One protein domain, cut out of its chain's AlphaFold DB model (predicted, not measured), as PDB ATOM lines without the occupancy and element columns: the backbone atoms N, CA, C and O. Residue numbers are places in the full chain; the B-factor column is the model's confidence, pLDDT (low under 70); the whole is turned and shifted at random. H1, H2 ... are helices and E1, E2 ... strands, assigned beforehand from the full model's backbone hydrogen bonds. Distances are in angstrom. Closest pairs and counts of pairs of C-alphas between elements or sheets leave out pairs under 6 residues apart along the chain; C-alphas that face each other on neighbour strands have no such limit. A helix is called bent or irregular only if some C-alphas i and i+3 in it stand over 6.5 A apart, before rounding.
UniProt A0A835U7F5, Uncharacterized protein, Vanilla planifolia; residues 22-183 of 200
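This is residues 22 to 183 of the 200 residues of an uncharacterized protein of Vanilla planifolia (UniProt A0A835U7F5). An open, drawn-out assembly of helices: at one end the last turns of the long helix H1 and the first half of H3 pack on H2, next to a two-strand sheet of E1 and E2, and the rest of H3 runs away from this group as a long arm. H4 lies past the far end of that arm, and a long loop leads on to H5 and the short H6, which form a separate outpost; residues 22 to 32 of H1 and residues 158 to 165 stick out. The printed part has 162 residues, with six named helices and two named strands in the order H1 E1 H2 E2 H3 H4 H5 H6; the strands are parallel and the class is mostly helix. It is extended, with a radius of gyration of the C-alphas of 23.7 A, and flat, spanning 64 by 56 by 25 A.

H1, residues 22 to 54, is the longest helix, 48.4 A, and begins at C-alpha 22 (-16.653, -6.460, 5.654). E1 is residues 56 to 58, 7.0 A. H2, residues 73 to 90, is 25.9 A long. E2 is residues 101 to 103, 6.4 A. H3, residues 105 to 128, is 35.8 A long and ends at C-alpha 128 (18.911, 14.634, 16.466). H4 is residues 137 to 145, 13.8 A. H5, residues 163 to 178, is 19.9 A long and has a kink of 36 degrees near residue 170; it is only just irregular, with C-alphas 172 and 175 6.6 A apart. H6, residues 180 to 183, is 5.3 A long and ends at C-alpha 183 (45.174, 19.497, 20.135).

E1 and E2 are parallel neighbours at 36 degrees, with N 57 and O 101 3.1 A apart and N 103 and O 57 2.7 A apart, both within hydrogen-bond range. E1, H2 and E2 form a strand-helix-strand unit, two parallel neighbour strands with a helix between, and its crossover is left-handed. H1 touches H2 with residues 46 to 51 alone, the closest C-alphas being those of Ile 47 and Val 76, 6.0 A, at a steep tilt of 66 degrees, the same way. H3 touches H2 with residues 107 to 115 alone, the closest C-alphas being those of Val 79 and Gly 111, 4.4 A, at a steep tilt of 56 degrees, opposite ways. H1 and H3 are apart, and so are H3 and H4, and H4 and H5. H5 and H6 are close but not clearly touching; their closest C-alphas, of Pro 176 and Phe 183, are 6.0 A apart. Every O i to N i+4 pair is within hydrogen-bond range in H1 and H2, against 19 of 20 in H3, 3 of 5 in H4 and 10 of 12 in H5; H6 is too short for such a pair.

The two C-alphas farthest apart, of Gln 23 and Asn 164, are 73.6 A apart. The printed part has no cut. The links E1 to H2 and H4 to H5 are long, with 14 and 17 residues. The mean pLDDT of the printed part is 82.3, and residue 65, residues 92 to 99 and residues 120 to 132 are under 70.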
ATOM      1  N   ALA A  22     -16.551  -7.328   6.826       90.38
ATOM      2  CA  ALA A  22     -16.653  -6.460   5.654       90.38
ATOM      3  C   ALA A  22     -17.425  -5.168   5.973       90.38
ATOM      4  O   ALA A  22     -17.010  -4.072   5.581       90.38
ATOM      5  N   GLN A  23     -18.518  -5.272   6.732       90.12
ATOM      6  CA  GLN A  23     -19.276  -4.107   7.199       90.12
ATOM      7  C   GLN A  23     -18.487  -3.252   8.192       90.12
ATOM      8  O   GLN A  23     -18.573  -2.026   8.132       90.12
ATOM      9  N   LEU A  24     -17.699  -3.870   9.076       90.50
ATOM     10  CA  LEU A  24     -16.841  -3.173  10.031       90.50
ATOM     11  C   LEU A  24     -15.757  -2.365   9.311       90.50
ATOM     12  O   LEU A  24     -15.538  -1.200   9.643       90.50
ATOM     13  N   MET A  25     -15.123  -2.954   8.294       90.88
ATOM     14  CA  MET A  25     -14.142  -2.264   7.455       90.88
ATOM     15  C   MET A  25     -14.758  -1.078   6.708       90.88
ATOM     16  O   MET A  25     -14.195   0.017   6.726       90.88
ATOM     17  N   ASN A  26     -15.938  -1.249   6.104       93.50
ATOM     18  CA  ASN A  26     -16.639  -0.143   5.446       93.50
ATOM     19  C   ASN A  26     -17.038   0.964   6.437       93.50
ATOM     20  O   ASN A  26     -16.827   2.142   6.158       93.50
ATOM     21  N   TRP A  27     -17.570   0.595   7.604       90.56
ATOM     22  CA  TRP A  27     -17.952   1.542   8.652       90.56
ATOM     23  C   TRP A  27     -16.754   2.353   9.152       90.56
ATOM     24  O   TRP A  27     -16.851   3.568   9.313       90.56
ATOM     25  N   LYS A  28     -15.600   1.705   9.333       91.00
ATOM     26  CA  LYS A  28     -14.360   2.380   9.719       91.00
ATOM     27  C   LYS A  28     -13.890   3.361   8.643       91.00
ATOM     28  O   LYS A  28     -13.627   4.514   8.959       91.00
ATOM     29  N   ASN A  29     -13.881   2.942   7.376       91.69
ATOM     30  CA  ASN A  29     -13.515   3.817   6.259       91.69
ATOM     31  C   ASN A  29     -14.454   5.027   6.125       91.69
ATOM     32  O   ASN A  29     -14.011   6.109   5.744       91.69
ATOM     33  N   GLN A  30     -15.748   4.855   6.413       91.62
ATOM     34  CA  GLN A  30     -16.714   5.957   6.442       91.62
ATOM     35  C   GLN A  30     -16.430   6.916   7.600       91.62
ATOM     36  O   GLN A  30     -16.382   8.124   7.391       91.62
ATOM     37  N   LEU A  31     -16.174   6.386   8.799       90.44
ATOM     38  CA  LEU A  31     -15.855   7.200   9.970       90.44
ATOM     39  C   LEU A  31     -14.559   7.999   9.783       90.44
ATOM     40  O   LEU A  31     -14.496   9.171  10.161       90.44
ATOM     41  N   ASP A  32     -13.537   7.383   9.192       89.19
ATOM     42  CA  ASP A  32     -12.266   8.041   8.897       89.19
ATOM     43  C   ASP A  32     -12.471   9.173   7.872       89.19
ATOM     44  O   ASP A  32     -12.058  10.307   8.129       89.19
ATOM     45  N   HIS A  33     -13.218   8.923   6.785       89.19
ATOM     46  CA  HIS A  33     -13.594   9.961   5.815       89.19
ATOM     47  C   HIS A  33     -14.381  11.116   6.447       89.19
ATOM     48  O   HIS A  33     -14.074  12.282   6.188       89.19
ATOM     49  N   ASP A  34     -15.375  10.820   7.286       90.44
ATOM     50  CA  ASP A  34     -16.176  11.839   7.969       90.44
ATOM     51  C   ASP A  34     -15.310  12.674   8.916       90.44
ATOM     52  O   ASP A  34     -15.441  13.899   8.994       90.44
ATOM     53  N   THR A  35     -14.374  12.026   9.609       88.75
ATOM     54  CA  THR A  35     -13.427  12.695  10.501       88.75
ATOM     55  C   THR A  35     -12.512  13.639   9.719       88.75
ATOM     56  O   THR A  35     -12.280  14.772  10.153       88.75
ATOM     57  N   GLU A  36     -12.007  13.216   8.560       88.06
ATOM     58  CA  GLU A  36     -11.217  14.065   7.662       88.06
ATOM     59  C   GLU A  36     -12.027  15.241   7.109       88.06
ATOM     60  O   GLU A  36     -11.539  16.373   7.111       88.06
ATOM     61  N   ALA A  37     -13.273  15.006   6.694       87.31
ATOM     62  CA  ALA A  37     -14.157  16.045   6.175       87.31
ATOM     63  C   ALA A  37     -14.484  17.104   7.243       87.31
ATOM     64  O   ALA A  37     -14.401  18.307   6.982       87.31
ATOM     65  N   LEU A  38     -14.791  16.673   8.471       88.44
ATOM     66  CA  LEU A  38     -15.023  17.575   9.602       88.44
ATOM     67  C   LEU A  38     -13.773  18.388   9.943       88.44
ATOM     68  O   LEU A  38     -13.870  19.587  10.221       88.44
ATOM     69  N   ARG A  39     -12.594  17.760   9.896       89.19
ATOM     70  CA  ARG A  39     -11.319  18.441  10.139       89.19
ATOM     71  C   ARG A  39     -11.034  19.495   9.072       89.19
ATOM     72  O   ARG A  39     -10.747  20.637   9.426       89.19
ATOM     73  N   ALA A  40     -11.175  19.143   7.794       86.06
ATOM     74  CA  ALA A  40     -10.988  20.068   6.679       86.06
ATOM     75  C   ALA A  40     -11.929  21.276   6.798       86.06
ATOM     76  O   ALA A  40     -11.480  22.421   6.734       86.06
ATOM     77  N   LYS A  41     -13.211  21.036   7.097       88.75
ATOM     78  CA  LYS A  41     -14.199  22.100   7.317       88.75
ATOM     79  C   LYS A  41     -13.832  23.012   8.493       88.75
ATOM     80  O   LYS A  41     -13.934  24.231   8.387       88.75
ATOM     81  N   SER A  42     -13.383  22.440   9.610       89.38
ATOM     82  CA  SER A  42     -12.932  23.206  10.780       89.38
ATOM     83  C   SER A  42     -11.725  24.100  10.462       89.38
ATOM     84  O   SER A  42     -11.689  25.272  10.847       89.38
ATOM     85  N   ASN A  43     -10.757  23.573   9.706       90.50
ATOM     86  CA  ASN A  43      -9.596  24.332   9.248       90.50
ATOM     87  C   ASN A  43     -10.008  25.502   8.344       90.50
ATOM     88  O   ASN A  43      -9.555  26.624   8.567       90.50
ATOM     89  N   ILE A  44     -10.904  25.264   7.377       89.12
ATOM     90  CA  ILE A  44     -11.431  26.308   6.487       89.12
ATOM     91  C   ILE A  44     -12.089  27.424   7.304       89.12
ATOM     92  O   ILE A  44     -11.734  28.590   7.133       89.12
ATOM     93  N   MET A  45     -12.970  27.082   8.250       89.00
ATOM     94  CA  MET A  45     -13.611  28.082   9.116       89.00
ATOM     95  C   MET A  45     -12.594  28.872   9.947       89.00
ATOM     96  O   MET A  45     -12.755  30.076  10.141       89.00
ATOM     97  N   SER A  46     -11.534  28.217  10.422       90.75
ATOM     98  CA  SER A  46     -10.480  28.874  11.202       90.75
ATOM     99  C   SER A  46      -9.702  29.887  10.358       90.75
ATOM    100  O   SER A  46      -9.488  31.018  10.798       90.75
ATOM    101  N   ILE A  47      -9.345  29.521   9.122       90.06
ATOM    102  CA  ILE A  47      -8.678  30.423   8.174       90.06
ATOM    103  C   ILE A  47      -9.609  31.580   7.786       90.06
ATOM    104  O   ILE A  47      -9.193  32.734   7.838       90.06
ATOM    105  N   GLN A  48     -10.875  31.306   7.454       89.50
ATOM    106  CA  GLN A  48     -11.862  32.339   7.113       89.50
ATOM    107  C   GLN A  48     -12.069  33.334   8.263       89.50
ATOM    108  O   GLN A  48     -12.060  34.546   8.049       89.50
ATOM    109  N   SER A  49     -12.211  32.832   9.493       90.44
ATOM    110  CA  SER A  49     -12.333  33.662  10.695       90.44
ATOM    111  C   SER A  49     -11.112  34.568  10.883       90.44
ATOM    112  O   SER A  49     -11.250  35.766  11.142       90.44
ATOM    113  N   PHE A  50      -9.908  34.027  10.672       91.81
ATOM    114  CA  PHE A  50      -8.671  34.797  10.753       91.81
ATOM    115  C   PHE A  50      -8.572  35.870   9.660       91.81
ATOM    116  O   PHE A  50      -8.276  37.022   9.970       91.81
ATOM    117  N   LEU A  51      -8.860  35.520   8.403       89.62
ATOM    118  CA  LEU A  51      -8.847  36.460   7.279       89.62
ATOM    119  C   LEU A  51      -9.797  37.635   7.530       89.62
ATOM    120  O   LEU A  51      -9.384  38.789   7.418       89.62
ATOM    121  N   ASN A  52     -11.023  37.351   7.977       88.69
ATOM    122  CA  ASN A  52     -12.005  38.380   8.317       88.69
ATOM    123  C   ASN A  52     -11.505  39.318   9.423       88.69
ATOM    124  O   ASN A  52     -11.692  40.529   9.325       88.69
ATOM    125  N   ARG A  53     -10.829  38.782  10.447       88.88
ATOM    126  CA  ARG A  53     -10.239  39.590  11.527       88.88
ATOM    127  C   ARG A  53      -9.134  40.527  11.032       88.88
ATOM    128  O   ARG A  53      -8.991  41.617  11.575       88.88
ATOM    129  N   VAL A  54      -8.357  40.108  10.034       86.94
ATOM    130  CA  VAL A  54      -7.240  40.890   9.469       86.94
ATOM    131  C   VAL A  54      -7.700  41.815   8.328       86.94
ATOM    132  O   VAL A  54      -6.921  42.619   7.828       86.94
ATOM    133  N   GLY A  55      -8.974  41.755   7.927       84.62
ATOM    134  CA  GLY A  55      -9.486  42.541   6.800       84.62
ATOM    135  C   GLY A  55      -9.032  42.005   5.439       84.62
ATOM    136  O   GLY A  55      -8.969  42.751   4.466       84.62
ATOM    137  N   LEU A  56      -8.711  40.713   5.367       86.69
ATOM    138  CA  LEU A  56      -8.365  40.007   4.139       86.69
ATOM    139  C   LEU A  56      -9.546  39.158   3.672       86.69
ATOM    140  O   LEU A  56     -10.414  38.763   4.451       86.69
ATOM    141  N   GLU A  57      -9.574  38.854   2.384       85.69
ATOM    142  CA  GLU A  57     -10.537  37.922   1.807       85.69
ATOM    143  C   GLU A  57      -9.807  36.921   0.927       85.69
ATOM    144  O   GLU A  57      -8.797  37.255   0.325       85.69
ATOM    145  N   CYS A  58     -10.304  35.698   0.831       83.50
ATOM    146  CA  CYS A  58      -9.862  34.761  -0.189       83.50
ATOM    147  C   CYS A  58     -11.114  34.149  -0.800       83.50
ATOM    148  O   CYS A  58     -12.033  33.749  -0.081       83.50
ATOM    149  N   LYS A  59     -11.173  34.129  -2.129       80.19
ATOM    150  CA  LYS A  59     -12.246  33.444  -2.849       80.19
ATOM    151  C   LYS A  59     -11.894  31.955  -2.897       80.19
ATOM    152  O   LYS A  59     -10.718  31.605  -2.930       80.19
ATOM    153  N   ASP A  60     -12.898  31.092  -2.803       78.62
ATOM    154  CA  ASP A  60     -12.754  29.643  -2.996       78.62
ATOM    155  C   ASP A  60     -11.781  28.916  -2.038       78.62
ATOM    156  O   ASP A  60     -11.017  28.047  -2.459       78.62
ATOM    157  N   LEU A  61     -11.828  29.197  -0.723       79.75
ATOM    158  CA  LEU A  61     -11.087  28.378   0.263       79.75
ATOM    159  C   LEU A  61     -11.540  26.913   0.295       79.75
ATOM    160  O   LEU A  61     -10.768  26.057   0.714       79.75
ATOM    161  N   GLU A  62     -12.762  26.617  -0.151       74.94
ATOM    162  CA  GLU A  62     -13.296  25.251  -0.224       74.94
ATOM    163  C   GLU A  62     -12.472  24.351  -1.163       74.94
ATOM    164  O   GLU A  62     -12.452  23.134  -0.999       74.94
ATOM    165  N   ALA A  63     -11.742  24.937  -2.122       73.62
ATOM    166  CA  ALA A  63     -10.827  24.201  -2.991       73.62
ATOM    167  C   ALA A  63      -9.539  23.756  -2.266       73.62
ATOM    168  O   ALA A  63      -8.830  22.867  -2.740       73.62
ATOM    169  N   ILE A  64      -9.224  24.353  -1.113       72.69
ATOM    170  CA  ILE A  64      -8.004  24.087  -0.348       72.69
ATOM    171  C   ILE A  64      -8.306  23.025   0.708       72.69
ATOM    172  O   ILE A  64      -8.736  23.305   1.826       72.69
ATOM    173  N   SER A  65      -8.061  21.769   0.353       67.75
ATOM    174  CA  SER A  65      -8.336  20.638   1.233       67.75
ATOM    175  C   SER A  65      -7.137  20.303   2.129       67.75
ATOM    176  O   SER A  65      -6.203  19.631   1.696       67.75
ATOM    177  N   ILE A  66      -7.196  20.687   3.407       71.00
ATOM    178  CA  ILE A  66      -6.216  20.282   4.433       71.00
ATOM    179  C   ILE A  66      -6.801  19.131   5.253       71.00
ATOM    180  O   ILE A  66      -7.551  19.364   6.206       71.00
ATOM    181  N   LYS A  67      -6.470  17.891   4.881       70.00
ATOM    182  CA  LYS A  67      -7.019  16.682   5.529       70.00
ATOM    183  C   LYS A  67      -6.141  16.150   6.662       70.00
ATOM    184  O   LYS A  67      -6.659  15.644   7.661       70.00
ATOM    185  N   ASP A  68      -4.831  16.354   6.550       71.62
ATOM    186  CA  ASP A  68      -3.834  15.617   7.340       71.62
ATOM    187  C   ASP A  68      -3.515  16.247   8.702       71.62
ATOM    188  O   ASP A  68      -2.916  15.608   9.568       71.62
ATOM    189  N   GLN A  69      -3.897  17.509   8.922       77.12
ATOM    190  CA  GLN A  69      -3.534  18.249  10.130       77.12
ATOM    191  C   GLN A  69      -4.635  19.215  10.564       77.12
ATOM    192  O   GLN A  69      -5.224  19.909   9.743       77.12
ATOM    193  N   THR A  70      -4.884  19.301  11.872       83.06
ATOM    194  CA  THR A  70      -5.695  20.373  12.463       83.06
ATOM    195  C   THR A  70      -4.832  21.619  12.637       83.06
ATOM    196  O   THR A  70      -3.782  21.552  13.281       83.06
ATOM    197  N   LEU A  71      -5.266  22.751  12.090       85.75
ATOM    198  CA  LEU A  71      -4.544  24.012  12.209       85.75
ATOM    199  C   LEU A  71      -4.823  24.683  13.562       85.75
ATOM    200  O   LEU A  71      -5.969  24.863  13.967       85.75
ATOM    201  N   THR A  72      -3.762  25.089  14.254       88.00
ATOM    202  CA  THR A  72      -3.836  26.002  15.405       88.00
ATOM    203  C   THR A  72      -3.897  27.453  14.931       88.00
ATOM    204  O   THR A  72      -3.460  27.764  13.822       88.00
ATOM    205  N   ASN A  73      -4.346  28.373  15.790       88.31
ATOM    206  CA  ASN A  73      -4.371  29.809  15.475       88.31
ATOM    207  C   ASN A  73      -3.004  30.351  15.022       88.31
ATOM    208  O   ASN A  73      -2.939  31.144  14.090       88.31
ATOM    209  N   GLU A  74      -1.919  29.891  15.648       89.00
ATOM    210  CA  GLU A  74      -0.553  30.273  15.278       89.00
ATOM    211  C   GLU A  74      -0.162  29.734  13.895       89.00
ATOM    212  O   GLU A  74       0.453  30.432  13.094       89.00
ATOM    213  N   SER A  75      -0.552  28.497  13.575       89.06
ATOM    214  CA  SER A  75      -0.291  27.934  12.249       89.06
ATOM    215  C   SER A  75      -1.085  28.643  11.148       89.06
ATOM    216  O   SER A  75      -0.541  28.863  10.069       89.06
ATOM    217  N   VAL A  76      -2.328  29.059  11.433       91.38
ATOM    218  CA  VAL A  76      -3.148  29.859  10.511       91.38
ATOM    219  C   VAL A  76      -2.481  31.206  10.239       91.38
ATOM    220  O   VAL A  76      -2.354  31.587   9.081       91.38
ATOM    221  N   ASP A  77      -2.002  31.888  11.281       91.38
ATOM    222  CA  ASP A  77      -1.287  33.163  11.151       91.38
ATOM    223  C   ASP A  77      -0.067  33.039  10.227       91.38
ATOM    224  O   ASP A  77       0.047  33.752   9.228       91.38
ATOM    225  N   ARG A  78       0.790  32.035  10.462       91.25
ATOM    226  CA  ARG A  78       1.958  31.781   9.602       91.25
ATOM    227  C   ARG A  78       1.573  31.485   8.154       91.25
ATOM    228  O   ARG A  78       2.181  32.040   7.243       91.25
ATOM    229  N   VAL A  79       0.566  30.634   7.934       91.75
ATOM    230  CA  VAL A  79       0.071  30.302   6.585       91.75
ATOM    231  C   VAL A  79      -0.372  31.562   5.854       91.75
ATOM    232  O   VAL A  79       0.024  31.768   4.707       91.75
ATOM    233  N   ILE A  80      -1.144  32.426   6.514       91.88
ATOM    234  CA  ILE A  80      -1.607  33.681   5.920       91.88
ATOM    235  C   ILE A  80      -0.449  34.657   5.693       91.88
ATOM    236  O   ILE A  80      -0.414  35.303   4.648       91.88
ATOM    237  N   GLY A  81       0.533  34.723   6.593       91.50
ATOM    238  CA  GLY A  81       1.745  35.522   6.401       91.50
ATOM    239  C   GLY A  81       2.539  35.102   5.159       91.50
ATOM    240  O   GLY A  81       2.891  35.941   4.325       91.50
ATOM    241  N   PHE A  82       2.761  33.797   4.976       92.69
ATOM    242  CA  PHE A  82       3.406  33.261   3.774       92.69
ATOM    243  C   PHE A  82       2.575  33.509   2.514       92.69
ATOM    244  O   PHE A  82       3.123  33.914   1.486       92.69
ATOM    245  N   ALA A  83       1.257  33.326   2.598       91.69
ATOM    246  CA  ALA A  83       0.341  33.578   1.495       91.69
ATOM    247  C   ALA A  83       0.361  35.047   1.060       91.69
ATOM    248  O   ALA A  83       0.446  35.346  -0.131       91.69
ATOM    249  N   LEU A  84       0.335  35.971   2.019       90.62
ATOM    250  CA  LEU A  84       0.409  37.403   1.766       90.62
ATOM    251  C   LEU A  84       1.739  37.776   1.106       90.62
ATOM    252  O   LEU A  84       1.742  38.480   0.099       90.62
ATOM    253  N   SER A  85       2.853  37.255   1.620       91.12
ATOM    254  CA  SER A  85       4.185  37.472   1.045       91.12
ATOM    255  C   SER A  85       4.263  36.999  -0.410       91.12
ATOM    256  O   SER A  85       4.655  37.757  -1.301       91.12
ATOM    257  N   HIS A  86       3.801  35.775  -0.681       91.06
ATOM    258  CA  HIS A  86       3.737  35.227  -2.034       91.06
ATOM    259  C   HIS A  86       2.836  36.065  -2.948       91.06
ATOM    260  O   HIS A  86       3.212  36.394  -4.074       91.06
ATOM    261  N   HIS A  87       1.665  36.470  -2.449       89.19
ATOM    262  CA  HIS A  87       0.724  37.277  -3.213       89.19
ATOM    263  C   HIS A  87       1.324  38.634  -3.601       89.19
ATOM    264  O   HIS A  87       1.290  38.997  -4.770       89.19
ATOM    265  N   LEU A  88       1.938  39.352  -2.657       87.81
ATOM    266  CA  LEU A  88       2.555  40.658  -2.913       87.81
ATOM    267  C   LEU A  88       3.774  40.573  -3.841       87.81
ATOM    268  O   LEU A  88       4.050  41.510  -4.589       87.81
ATOM    269  N   LYS A  89       4.502  39.453  -3.811       86.88
ATOM    270  CA  LYS A  89       5.658  39.218  -4.685       86.88
ATOM    271  C   LYS A  89       5.253  39.019  -6.147       86.88
ATOM    272  O   LYS A  89       5.947  39.500  -7.041       86.88
ATOM    273  N   HIS A  90       4.161  38.300  -6.389       80.06
ATOM    274  CA  HIS A  90       3.731  37.923  -7.739       80.06
ATOM    275  C   HIS A  90       2.656  38.845  -8.322       80.06
ATOM    276  O   HIS A  90       2.548  38.961  -9.544       80.06
ATOM    277  N   TYR A  91       1.900  39.543  -7.477       75.50
ATOM    278  CA  TYR A  91       0.799  40.401  -7.889       75.50
ATOM    279  C   TYR A  91       0.988  41.816  -7.346       75.50
ATOM    280  O   TYR A  91       1.177  42.036  -6.153       75.50
ATOM    281  N   LYS A  92       0.884  42.813  -8.234       67.31
ATOM    282  CA  LYS A  92       0.771  44.211  -7.809       67.31
ATOM    283  C   LYS A  92      -0.632  44.425  -7.236       67.31
ATOM    284  O   LYS A  92      -1.599  44.115  -7.940       67.31
ATOM    285  N   PRO A  93      -0.776  44.961  -6.013       61.69
ATOM    286  CA  PRO A  93      -2.085  45.163  -5.414       61.69
ATOM    287  C   PRO A  93      -2.894  46.135  -6.278       61.69
ATOM    288  O   PRO A  93      -2.538  47.304  -6.432       61.69
ATOM    289  N   LYS A  94      -3.993  45.648  -6.863       58.41
ATOM    290  CA  LYS A  94      -5.041  46.521  -7.392       58.41
ATOM    291  C   LYS A  94      -5.833  47.002  -6.187       58.41
ATOM    292  O   LYS A  94      -6.605  46.236  -5.621       58.41
ATOM    293  N   VAL A  95      -5.601  48.243  -5.771       55.28
ATOM    294  CA  VAL A  95      -6.414  48.889  -4.738       55.28
ATOM    295  C   VAL A  95      -7.814  49.057  -5.326       55.28
ATOM    296  O   VAL A  95      -8.042  49.929  -6.162       55.28
ATOM    297  N   CYS A  96      -8.727  48.154  -4.973       50.56
ATOM    298  CA  CYS A  96     -10.146  48.379  -5.197       50.56
ATOM    299  C   CYS A  96     -10.587  49.524  -4.273       50.56
ATOM    300  O   CYS A  96      -9.987  49.738  -3.221       50.56
ATOM    301  N   HIS A  97     -11.617  50.272  -4.659       54.91
ATOM    302  CA  HIS A  97     -12.117  51.388  -3.850       54.91
ATOM    303  C   HIS A  97     -12.623  50.954  -2.458       54.91
ATOM    304  O   HIS A  97     -12.663  51.784  -1.554       54.91
ATOM    305  N   ASP A  98     -12.891  49.658  -2.263       55.59
ATOM    306  CA  ASP A  98     -12.934  49.017  -0.948       55.59
ATOM    307  C   ASP A  98     -11.530  48.526  -0.577       55.59
ATOM    308  O   ASP A  98     -10.983  47.647  -1.241       55.59
ATOM    309  N   MET A  99     -10.953  49.064   0.501       61.22
ATOM    310  CA  MET A  99      -9.597  48.801   1.029       61.22
ATOM    311  C   MET A  99      -9.290  47.329   1.418       61.22
ATOM    312  O   MET A  99      -8.356  47.072   2.176       61.22
ATOM    313  N   LYS A 100     -10.056  46.344   0.940       70.75
ATOM    314  CA  LYS A 100      -9.934  44.929   1.294       70.75
ATOM    315  C   LYS A 100      -9.034  44.194   0.297       70.75
ATOM    316  O   LYS A 100      -9.358  44.074  -0.885       70.75
ATOM    317  N   LEU A 101      -7.897  43.689   0.769       81.56
ATOM    318  CA  LEU A 101      -6.981  42.895  -0.050       81.56
ATOM    319  C   LEU A 101      -7.520  41.463  -0.199       81.56
ATOM    320  O   LEU A 101      -7.774  40.774   0.792       81.56
ATOM    321  N   VAL A 102      -7.671  41.014  -1.447       84.50
ATOM    322  CA  VAL A 102      -8.130  39.660  -1.775       84.50
ATOM    323  C   VAL A 102      -6.926  38.779  -2.099       84.50
ATOM    324  O   VAL A 102      -6.271  38.969  -3.122       84.50
ATOM    325  N   LEU A 103      -6.642  37.808  -1.237       86.38
ATOM    326  CA  LEU A 103      -5.674  36.748  -1.475       86.38
ATOM    327  C   LEU A 103      -6.233  35.728  -2.469       86.38
ATOM    328  O   LEU A 103      -7.425  35.416  -2.470       86.38
ATOM    329  N   SER A 104      -5.346  35.195  -3.306       87.31
ATOM    330  CA  SER A 104      -5.686  34.106  -4.214       87.31
ATOM    331  C   SER A 104      -5.518  32.747  -3.531       87.31
ATOM    332  O   SER A 104      -4.681  32.580  -2.634       87.31
ATOM    333  N   THR A 105      -6.300  31.769  -3.979       86.94
ATOM    334  CA  THR A 105      -6.276  30.386  -3.492       86.94
ATOM    335  C   THR A 105      -4.881  29.766  -3.630       86.94
ATOM    336  O   THR A 105      -4.429  29.046  -2.739       86.94
ATOM    337  N   GLU A 106      -4.145  30.113  -4.691       87.19
ATOM    338  CA  GLU A 106      -2.771  29.655  -4.933       87.19
ATOM    339  C   GLU A 106      -1.806  30.165  -3.862       87.19
ATOM    340  O   GLU A 106      -0.960  29.414  -3.382       87.19
ATOM    341  N   SER A 107      -1.944  31.425  -3.440       90.31
ATOM    342  CA  SER A 107      -1.104  31.982  -2.378       90.31
ATOM    343  C   SER A 107      -1.365  31.305  -1.034       90.31
ATOM    344  O   SER A 107      -0.423  31.027  -0.294       90.31
ATOM    345  N   VAL A 108      -2.626  30.996  -0.715       89.50
ATOM    346  CA  VAL A 108      -2.967  30.268   0.520       89.50
ATOM    347  C   VAL A 108      -2.451  28.825   0.467       89.50
ATOM    348  O   VAL A 108      -1.889  28.342   1.452       89.50
ATOM    349  N   SER A 109      -2.548  28.162  -0.689       89.50
ATOM    350  CA  SER A 109      -1.951  26.839  -0.920       89.50
ATOM    351  C   SER A 109      -0.428  26.853  -0.742       89.50
ATOM    352  O   SER A 109       0.118  26.010  -0.028       89.50
ATOM    353  N   TYR A 110       0.255  27.865  -1.285       90.50
ATOM    354  CA  TYR A 110       1.688  28.065  -1.070       90.50
ATOM    355  C   TYR A 110       2.027  28.246   0.416       90.50
ATOM    356  O   TYR A 110       2.965  27.633   0.925       90.50
ATOM    357  N   GLY A 111       1.236  29.038   1.147       90.75
ATOM    358  CA  GLY A 111       1.428  29.226   2.584       90.75
ATOM    359  C   GLY A 111       1.315  27.926   3.386       90.75
ATOM    360  O   GLY A 111       2.070  27.720   4.338       90.75
ATOM    361  N   LEU A 112       0.433  27.012   2.972       89.19
ATOM    362  CA  LEU A 112       0.300  25.683   3.572       89.19
ATOM    363  C   LEU A 112       1.497  24.786   3.277       89.19
ATOM    364  O   LEU A 112       1.999  24.129   4.190       89.19
ATOM    365  N   GLN A 113       1.984  24.794   2.037       88.69
ATOM    366  CA  GLN A 113       3.195  24.068   1.666       88.69
ATOM    367  C   GLN A 113       4.399  24.556   2.485       88.69
ATOM    368  O   GLN A 113       5.157  23.753   3.028       88.69
ATOM    369  N   MET A 114       4.538  25.872   2.650       88.88
ATOM    370  CA  MET A 114       5.594  26.444   3.482       88.88
ATOM    371  C   MET A 114       5.456  26.031   4.946       88.88
ATOM    372  O   MET A 114       6.446  25.646   5.562       88.88
ATOM    373  N   LEU A 115       4.241  26.032   5.503       87.50
ATOM    374  CA  LEU A 115       4.006  25.555   6.866       87.50
ATOM    375  C   LEU A 115       4.441  24.088   7.044       87.50
ATOM    376  O   LEU A 115       5.013  23.753   8.084       87.50
ATOM    377  N   GLN A 116       4.188  23.224   6.057       84.19
ATOM    378  CA  GLN A 116       4.624  21.824   6.094       84.19
ATOM    379  C   GLN A 116       6.155  21.705   6.104       84.19
ATOM    380  O   GLN A 116       6.686  20.984   6.950       84.19
ATOM    381  N   ASN A 117       6.854  22.467   5.257       82.12
ATOM    382  CA  ASN A 117       8.322  22.493   5.214       82.12
ATOM    383  C   ASN A 117       8.924  22.990   6.543       82.12
ATOM    384  O   ASN A 117       9.788  22.345   7.131       82.12
ATOM    385  N   PHE A 118       8.384  24.077   7.101       76.69
ATOM    386  CA  PHE A 118       8.822  24.583   8.408       76.69
ATOM    387  C   PHE A 118       8.623  23.556   9.533       76.69
ATOM    388  O   PHE A 118       9.437  23.453  10.451       76.69
ATOM    389  N   GLN A 119       7.536  22.780   9.490       72.19
ATOM    390  CA  GLN A 119       7.303  21.724  10.472       72.19
ATOM    391  C   GLN A 119       8.209  20.503  10.272       72.19
ATOM    392  O   GLN A 119       8.540  19.854  11.267       72.19
ATOM    393  N   SER A 120       8.595  20.155   9.039       61.06
ATOM    394  CA  SER A 120       9.553  19.069   8.801       61.06
ATOM    395  C   SER A 120      10.945  19.426   9.307       61.06
ATOM    396  O   SER A 120      11.561  18.592   9.971       61.06
ATOM    397  N   ASP A 121      11.381  20.668   9.101       59.47
ATOM    398  CA  ASP A 121      12.699  21.147   9.535       59.47
ATOM    399  C   ASP A 121      12.816  21.203  11.064       59.47
ATOM    400  O   ASP A 121      13.859  20.883  11.624       59.47
ATOM    401  N   MET A 122      11.715  21.508  11.759       55.53
ATOM    402  CA  MET A 122      11.620  21.475  13.230       55.53
ATOM    403  C   MET A 122      11.479  20.051  13.807       55.53
ATOM    404  O   MET A 122      11.759  19.798  14.984       55.53
ATOM    405  N   LYS A 123      10.967  19.096  13.016       52.41
ATOM    406  CA  LYS A 123      10.831  17.685  13.425       52.41
ATOM    407  C   LYS A 123      12.127  16.898  13.219       52.41
ATOM    408  O   LYS A 123      12.365  15.960  13.981       52.41
ATOM    409  N   SER A 124      12.936  17.241  12.218       49.12
ATOM    410  CA  SER A 124      14.250  16.627  11.980       49.12
ATOM    411  C   SER A 124      15.277  17.053  13.039       49.12
ATOM    412  O   SER A 124      15.999  16.206  13.560       49.12
ATOM    413  N   THR A 125      15.254  18.314  13.468       47.94
ATOM    414  CA  THR A 125      16.071  18.860  14.572       47.94
ATOM    415  C   THR A 125      15.773  18.195  15.915       47.94
ATOM    416  O   THR A 125      16.677  17.676  16.566       47.94
ATOM    417  N   LYS A 126      14.492  18.035  16.279       50.50
ATOM    418  CA  LYS A 126      14.087  17.314  17.507       50.50
ATOM    419  C   LYS A 126      14.350  15.805  17.495       50.50
ATOM    420  O   LYS A 126      14.189  15.166  18.535       50.50
ATOM    421  N   LYS A 127      14.687  15.203  16.349       52.34
ATOM    422  CA  LYS A 127      15.153  13.808  16.293       52.34
ATOM    423  C   LYS A 127      16.637  13.696  16.644       52.34
ATOM    424  O   LYS A 127      17.006  12.727  17.291       52.34
ATOM    425  N   SER A 128      17.452  14.698  16.307       55.34
ATOM    426  CA  SER A 128      18.911  14.634  16.466       55.34
ATOM    427  C   SER A 128      19.388  14.557  17.922       55.34
ATOM    428  O   SER A 128      20.467  14.030  18.165       55.34
ATOM    429  N   LEU A 129      18.611  15.062  18.887       58.81
ATOM    430  CA  LEU A 129      18.970  15.045  20.316       58.81
ATOM    431  C   LEU A 129      18.316  13.894  21.102       58.81
ATOM    432  O   LEU A 129      18.656  13.674  22.259       58.81
ATOM    433  N   LYS A 130      17.378  13.146  20.498       58.25
ATOM    434  CA  LYS A 130      16.690  12.024  21.168       58.25
ATOM    435  C   LYS A 130      17.505  10.733  21.205       58.25
ATOM    436  O   LYS A 130      17.198   9.877  22.027       58.25
ATOM    437  N   ASP A 131      18.513  10.615  20.343       61.16
ATOM    438  CA  ASP A 131      19.422   9.463  20.284       61.16
ATOM    439  C   ASP A 131      20.651   9.620  21.199       61.16
ATOM    440  O   ASP A 131      21.507   8.736  21.242       61.16
ATOM    441  N   VAL A 132      20.756  10.720  21.957       69.19
ATOM    442  CA  VAL A 132      21.810  10.877  22.969       69.19
ATOM    443  C   VAL A 132      21.484   9.964  24.149       69.19
ATOM    444  O   VAL A 132      20.495  10.170  24.855       69.19
ATOM    445  N   VAL A 133      22.311   8.937  24.351       70.94
ATOM    446  CA  VAL A 133      22.200   8.027  25.495       70.94
ATOM    447  C   VAL A 133      22.519   8.814  26.763       70.94
ATOM    448  O   VAL A 133      23.657   9.224  26.964       70.94
ATOM    449  N   THR A 134      21.512   9.041  27.604       77.31
ATOM    450  CA  THR A 134      21.689   9.632  28.938       77.31
ATOM    451  C   THR A 134      21.694   8.534  29.982       77.31
ATOM    452  O   THR A 134      20.758   7.730  30.023       77.31
ATOM    453  N   GLU A 135      22.693   8.533  30.856       74.56
ATOM    454  CA  GLU A 135      22.791   7.552  31.939       74.56
ATOM    455  C   GLU A 135      22.018   8.009  33.188       74.56
ATOM    456  O   GLU A 135      21.614   7.182  34.008       74.56
ATOM    457  N   ASN A 136      21.747   9.317  33.316       85.44
ATOM    458  CA  ASN A 136      21.104   9.913  34.491       85.44
ATOM    459  C   ASN A 136      19.889  10.806  34.146       85.44
ATOM    460  O   ASN A 136      19.854  11.514  33.140       85.44
ATOM    461  N   GLU A 137      18.901  10.846  35.045       82.12
ATOM    462  CA  GLU A 137      17.753  11.760  34.994       82.12
ATOM    463  C   GLU A 137      18.166  13.246  35.011       82.12
ATOM    464  O   GLU A 137      17.453  14.078  34.452       82.12
ATOM    465  N   PHE A 138      19.315  13.600  35.603       83.69
ATOM    466  CA  PHE A 138      19.849  14.968  35.521       83.69
ATOM    467  C   PHE A 138      20.296  15.331  34.097       83.69
ATOM    468  O   PHE A 138      19.921  16.388  33.596       83.69
ATOM    469  N   GLU A 139      21.016  14.442  33.412       80.88
ATOM    470  CA  GLU A 139      21.442  14.642  32.017       80.88
ATOM    471  C   GLU A 139      20.237  14.740  31.084       80.88
ATOM    472  O   GLU A 139      20.164  15.616  30.223       80.88
ATOM    473  N   LYS A 140      19.224  13.904  31.325       80.62
ATOM    474  CA  LYS A 140      17.964  13.927  30.581       80.62
ATOM    475  C   LYS A 140      17.207  15.247  30.718       80.62
ATOM    476  O   LYS A 140      16.549  15.669  29.770       80.62
ATOM    477  N   ARG A 141      17.288  15.904  31.881       81.56
ATOM    478  CA  ARG A 141      16.722  17.249  32.077       81.56
ATOM    479  C   ARG A 141      17.532  18.309  31.337       81.56
ATOM    480  O   ARG A 141      16.927  19.177  30.721       81.56
ATOM    481  N   LEU A 142      18.860  18.199  31.347       81.44
ATOM    482  CA  LEU A 142      19.747  19.132  30.648       81.44
ATOM    483  C   LEU A 142      19.590  19.074  29.125       81.44
ATOM    484  O   LEU A 142      19.742  20.100  28.473       81.44
ATOM    485  N   LEU A 143      19.217  17.924  28.548       79.00
ATOM    486  CA  LEU A 143      18.977  17.810  27.103       79.00
ATOM    487  C   LEU A 143      17.921  18.791  26.569       79.00
ATOM    488  O   LEU A 143      17.963  19.131  25.389       79.00
ATOM    489  N   ALA A 144      16.979  19.236  27.406       76.12
ATOM    490  CA  ALA A 144      15.983  20.230  27.006       76.12
ATOM    491  C   ALA A 144      16.596  21.618  26.741       76.12
ATOM    492  O   ALA A 144      16.023  22.384  25.969       76.12
ATOM    493  N   ASP A 145      17.751  21.909  27.345       82.06
ATOM    494  CA  ASP A 145      18.461  23.185  27.237       82.06
ATOM    495  C   ASP A 145      19.606  23.141  26.202       82.06
ATOM    496  O   ASP A 145      20.249  24.158  25.933       82.06
ATOM    497  N   VAL A 146      19.877  21.976  25.599       82.88
ATOM    498  CA  VAL A 146      20.915  21.806  24.570       82.88
ATOM    499  C   VAL A 146      20.379  22.221  23.200       82.88
ATOM    500  O   VAL A 146      19.327  21.762  22.762       82.88
ATOM    501  N   ILE A 147      21.143  23.051  22.489       82.06
ATOM    502  CA  ILE A 147      20.824  23.509  21.131       82.06
ATOM    503  C   ILE A 147      21.603  22.654  20.128       82.06
ATOM    504  O   ILE A 147      22.835  22.601  20.190       82.06
ATOM    505  N   ALA A 148      20.913  21.985  19.199       81.56
ATOM    506  CA  ALA A 148      21.592  21.207  18.167       81.56
ATOM    507  C   ALA A 148      22.245  22.138  17.126       81.56
ATOM    508  O   ALA A 148      21.699  23.199  16.824       81.56
ATOM    509  N   PRO A 149      23.359  21.741  16.481       79.50
ATOM    510  CA  PRO A 149      23.957  22.538  15.406       79.50
ATOM    511  C   PRO A 149      22.986  22.840  14.253       79.50
ATOM    512  O   PRO A 149      23.089  23.886  13.627       79.50
ATOM    513  N   SER A 150      22.026  21.946  13.994       77.94
ATOM    514  CA  SER A 150      20.971  22.128  12.990       77.94
ATOM    515  C   SER A 150      19.879  23.125  13.397       77.94
ATOM    516  O   SER A 150      19.164  23.605  12.521       77.94
ATOM    517  N   ASP A 151      19.756  23.457  14.687       78.31
ATOM    518  CA  ASP A 151      18.858  24.513  15.176       78.31
ATOM    519  C   ASP A 151      19.462  25.916  14.981       78.31
ATOM    520  O   ASP A 151      18.750  26.922  15.019       78.31
ATOM    521  N   ILE A 152      20.779  26.008  14.760       83.12
ATOM    522  CA  ILE A 152      21.477  27.275  14.538       83.12
ATOM    523  C   ILE A 152      21.302  27.670  13.067       83.12
ATOM    524  O   ILE A 152      22.037  27.238  12.186       83.12
ATOM    525  N   GLY A 153      20.304  28.510  12.795       82.75
ATOM    526  CA  GLY A 153      19.936  28.943  11.440       82.75
ATOM    527  C   GLY A 153      20.812  30.042  10.822       82.75
ATOM    528  O   GLY A 153      20.351  30.714   9.906       82.75
ATOM    529  N   VAL A 154      22.022  30.280  11.339       89.19
ATOM    530  CA  VAL A 154      22.945  31.317  10.845       89.19
ATOM    531  C   VAL A 154      24.368  30.779  10.742       89.19
ATOM    532  O   VAL A 154      24.804  29.976  11.566       89.19
ATOM    533  N   THR A 155      25.107  31.249   9.742       89.12
ATOM    534  CA  THR A 155      26.488  30.844   9.461       89.12
ATOM    535  C   THR A 155      27.443  32.039   9.492       89.12
ATOM    536  O   THR A 155      27.031  33.199   9.496       89.12
ATOM    537  N   PHE A 156      28.754  31.777   9.493       89.00
ATOM    538  CA  PHE A 156      29.759  32.845   9.406       89.00
ATOM    539  C   PHE A 156      29.707  33.630   8.090       89.00
ATOM    540  O   PHE A 156      30.244  34.741   8.043       89.00
ATOM    541  N   ASP A 157      29.081  33.081   7.049       89.25
ATOM    542  CA  ASP A 157      28.927  33.740   5.750       89.25
ATOM    543  C   ASP A 157      27.805  34.789   5.784       89.25
ATOM    544  O   ASP A 157      27.877  35.792   5.077       89.25
ATOM    545  N   ASP A 158      26.830  34.622   6.684       91.88
ATOM    546  CA  ASP A 158      25.730  35.572   6.899       91.88
ATOM    547  C   ASP A 158      26.164  36.814   7.700       91.88
ATOM    548  O   ASP A 158      25.456  37.822   7.754       91.88
ATOM    549  N   ILE A 159      27.343  36.769   8.328       88.75
ATOM    550  CA  ILE A 159      27.918  37.892   9.074       88.75
ATOM    551  C   ILE A 159      28.804  38.702   8.125       88.75
ATOM    552  O   ILE A 159      29.845  38.227   7.685       88.75
ATOM    553  N   GLY A 160      28.442  39.946   7.818       88.94
ATOM    554  CA  GLY A 160      29.294  40.831   7.015       88.94
ATOM    555  C   GLY A 160      30.556  41.295   7.761       88.94
ATOM    556  O   GLY A 160      30.519  41.499   8.973       88.94
ATOM    557  N   ALA A 161      31.649  41.529   7.020       87.00
ATOM    558  CA  ALA A 161      32.947  42.005   7.527       87.00
ATOM    559  C   ALA A 161      33.618  41.067   8.566       87.00
ATOM    560  O   ALA A 161      33.145  39.962   8.821       87.00
ATOM    561  N   LEU A 162      34.745  41.499   9.152       91.38
ATOM    562  CA  LEU A 162      35.492  40.796  10.216       91.38
ATOM    563  C   LEU A 162      36.281  39.546   9.786       91.38
ATOM    564  O   LEU A 162      36.466  38.633  10.591       91.38
ATOM    565  N   ASP A 163      36.818  39.514   8.567       92.81
ATOM    566  CA  ASP A 163      37.555  38.346   8.049       92.81
ATOM    567  C   ASP A 163      38.713  37.909   8.958       92.81
ATOM    568  O   ASP A 163      38.862  36.722   9.249       92.81
ATOM    569  N   ASN A 164      39.461  38.872   9.503       92.69
ATOM    570  CA  ASN A 164      40.558  38.590  10.431       92.69
ATOM    571  C   ASN A 164      40.059  37.920  11.722       92.69
ATOM    572  O   ASN A 164      40.651  36.948  12.178       92.69
ATOM    573  N   VAL A 165      38.943  38.392  12.290       94.31
ATOM    574  CA  VAL A 165      38.377  37.831  13.530       94.31
ATOM    575  C   VAL A 165      37.779  36.449  13.276       94.31
ATOM    576  O   VAL A 165      37.974  35.542  14.082       94.31
ATOM    577  N   LYS A 166      37.104  36.252  12.135       93.50
ATOM    578  CA  LYS A 166      36.587  34.939  11.723       93.50
ATOM    579  C   LYS A 166      37.716  33.925  11.556       93.50
ATOM    580  O   LYS A 166      37.561  32.781  11.973       93.50
ATOM    581  N   ALA A 167      38.844  34.331  10.970       93.00
ATOM    582  CA  ALA A 167      40.021  33.479  10.827       93.00
ATOM    583  C   ALA A 167      40.599  33.088  12.197       93.00
ATOM    584  O   ALA A 167      40.771  31.903  12.473       93.00
ATOM    585  N   THR A 168      40.790  34.057  13.096       93.50
ATOM    586  CA  THR A 168      41.270  33.786  14.459       93.50
ATOM    587  C   THR A 168      40.331  32.854  15.231       93.50
ATOM    588  O   THR A 168      40.786  31.920  15.885       93.50
ATOM    589  N   LEU A 169      39.014  33.057  15.136       94.19
ATOM    590  CA  LEU A 169      38.035  32.208  15.817       94.19
ATOM    591  C   LEU A 169      38.006  30.781  15.247       94.19
ATOM    592  O   LEU A 169      37.858  29.816  16.001       94.19
ATOM    593  N   LYS A 170      38.198  30.635  13.928       91.12
ATOM    594  CA  LYS A 170      38.347  29.326  13.282       91.12
ATOM    595  C   LYS A 170      39.541  28.562  13.849       91.12
ATOM    596  O   LYS A 170      39.393  27.390  14.176       91.12
ATOM    597  N   GLU A 171      40.688  29.215  14.004       89.81
ATOM    598  CA  GLU A 171      41.912  28.572  14.497       89.81
ATOM    599  C   GLU A 171      41.886  28.287  16.001       89.81
ATOM    600  O   GLU A 171      42.310  27.214  16.423       89.81
ATOM    601  N   LEU A 172      41.385  29.224  16.811       87.94
ATOM    602  CA  LEU A 172      41.462  29.124  18.271       87.94
ATOM    603  C   LEU A 172      40.308  28.349  18.908       87.94
ATOM    604  O   LEU A 172      40.489  27.793  19.986       87.94
ATOM    605  N   VAL A 173      39.130  28.328  18.279       89.31
ATOM    606  CA  VAL A 173      37.923  27.725  18.869       89.31
ATOM    607  C   VAL A 173      37.382  26.602  17.998       89.31
ATOM    608  O   VAL A 173      37.219  25.482  18.477       89.31
ATOM    609  N   MET A 174      37.119  26.861  16.713       89.81
ATOM    610  CA  MET A 174      36.444  25.865  15.872       89.81
ATOM    611  C   MET A 174      37.329  24.647  15.589       89.81
ATOM    612  O   MET A 174      36.867  23.515  15.704       89.81
ATOM    613  N   LEU A 175      38.596  24.865  15.235       89.00
ATOM    614  CA  LEU A 175      39.520  23.801  14.850       89.00
ATOM    615  C   LEU A 175      39.837  22.838  16.018       89.00
ATOM    616  O   LEU A 175      39.759  21.627  15.791       89.00
ATOM    617  N   PRO A 176      40.085  23.308  17.260       87.50
ATOM    618  CA  PRO A 176      40.209  22.425  18.420       87.50
ATOM    619  C   PRO A 176      38.954  21.598  18.719       87.50
ATOM    620  O   PRO A 176      39.079  20.435  19.090       87.50
ATOM    621  N   LEU A 177      37.753  22.156  18.525       87.56
ATOM    622  CA  LEU A 177      36.495  21.427  18.735       87.56
ATOM    623  C   LEU A 177      36.204  20.402  17.627       87.56
ATOM    624  O   LEU A 177      35.590  19.373  17.889       87.56
ATOM    625  N   GLN A 178      36.635  20.669  16.391       87.94
ATOM    626  CA  GLN A 178      36.415  19.779  15.244       87.94
ATOM    627  C   GLN A 178      37.424  18.631  15.148       87.94
ATOM    628  O   GLN A 178      37.081  17.566  14.639       87.94
ATOM    629  N   ARG A 179      38.675  18.863  15.563       87.06
ATOM    630  CA  ARG A 179      39.791  17.907  15.465       87.06
ATOM    631  C   ARG A 179      40.512  17.788  16.812       87.06
ATOM    632  O   ARG A 179      41.706  18.099  16.879       87.06
ATOM    633  N   PRO A 180      39.820  17.399  17.898       83.81
ATOM    634  CA  PRO A 180      40.395  17.389  19.243       83.81
ATOM    635  C   PRO A 180      41.702  16.587  19.325       83.81
ATOM    636  O   PRO A 180      42.625  16.990  20.032       83.81
ATOM    637  N   GLU A 181      41.842  15.525  18.528       83.81
ATOM    638  CA  GLU A 181      43.034  14.679  18.433       83.81
ATOM    639  C   GLU A 181      44.320  15.431  18.054       83.81
ATOM    640  O   GLU A 181      45.413  15.034  18.462       83.81
ATOM    641  N   LEU A 182      44.210  16.538  17.313       83.12
ATOM    642  CA  LEU A 182      45.357  17.367  16.931       83.12
ATOM    643  C   LEU A 182      45.812  18.298  18.064       83.12
ATOM    644  O   LEU A 182      46.940  18.791  18.038       83.12
ATOM    645  N   PHE A 183      44.961  18.517  19.069       79.94
ATOM    646  CA  PHE A 183      45.174  19.497  20.135       79.94
ATOM    647  C   PHE A 183      45.299  18.875  21.529       79.94
ATOM    648  O   PHE A 183      45.669  19.589  22.457       79.94
TER     649      PHE A 183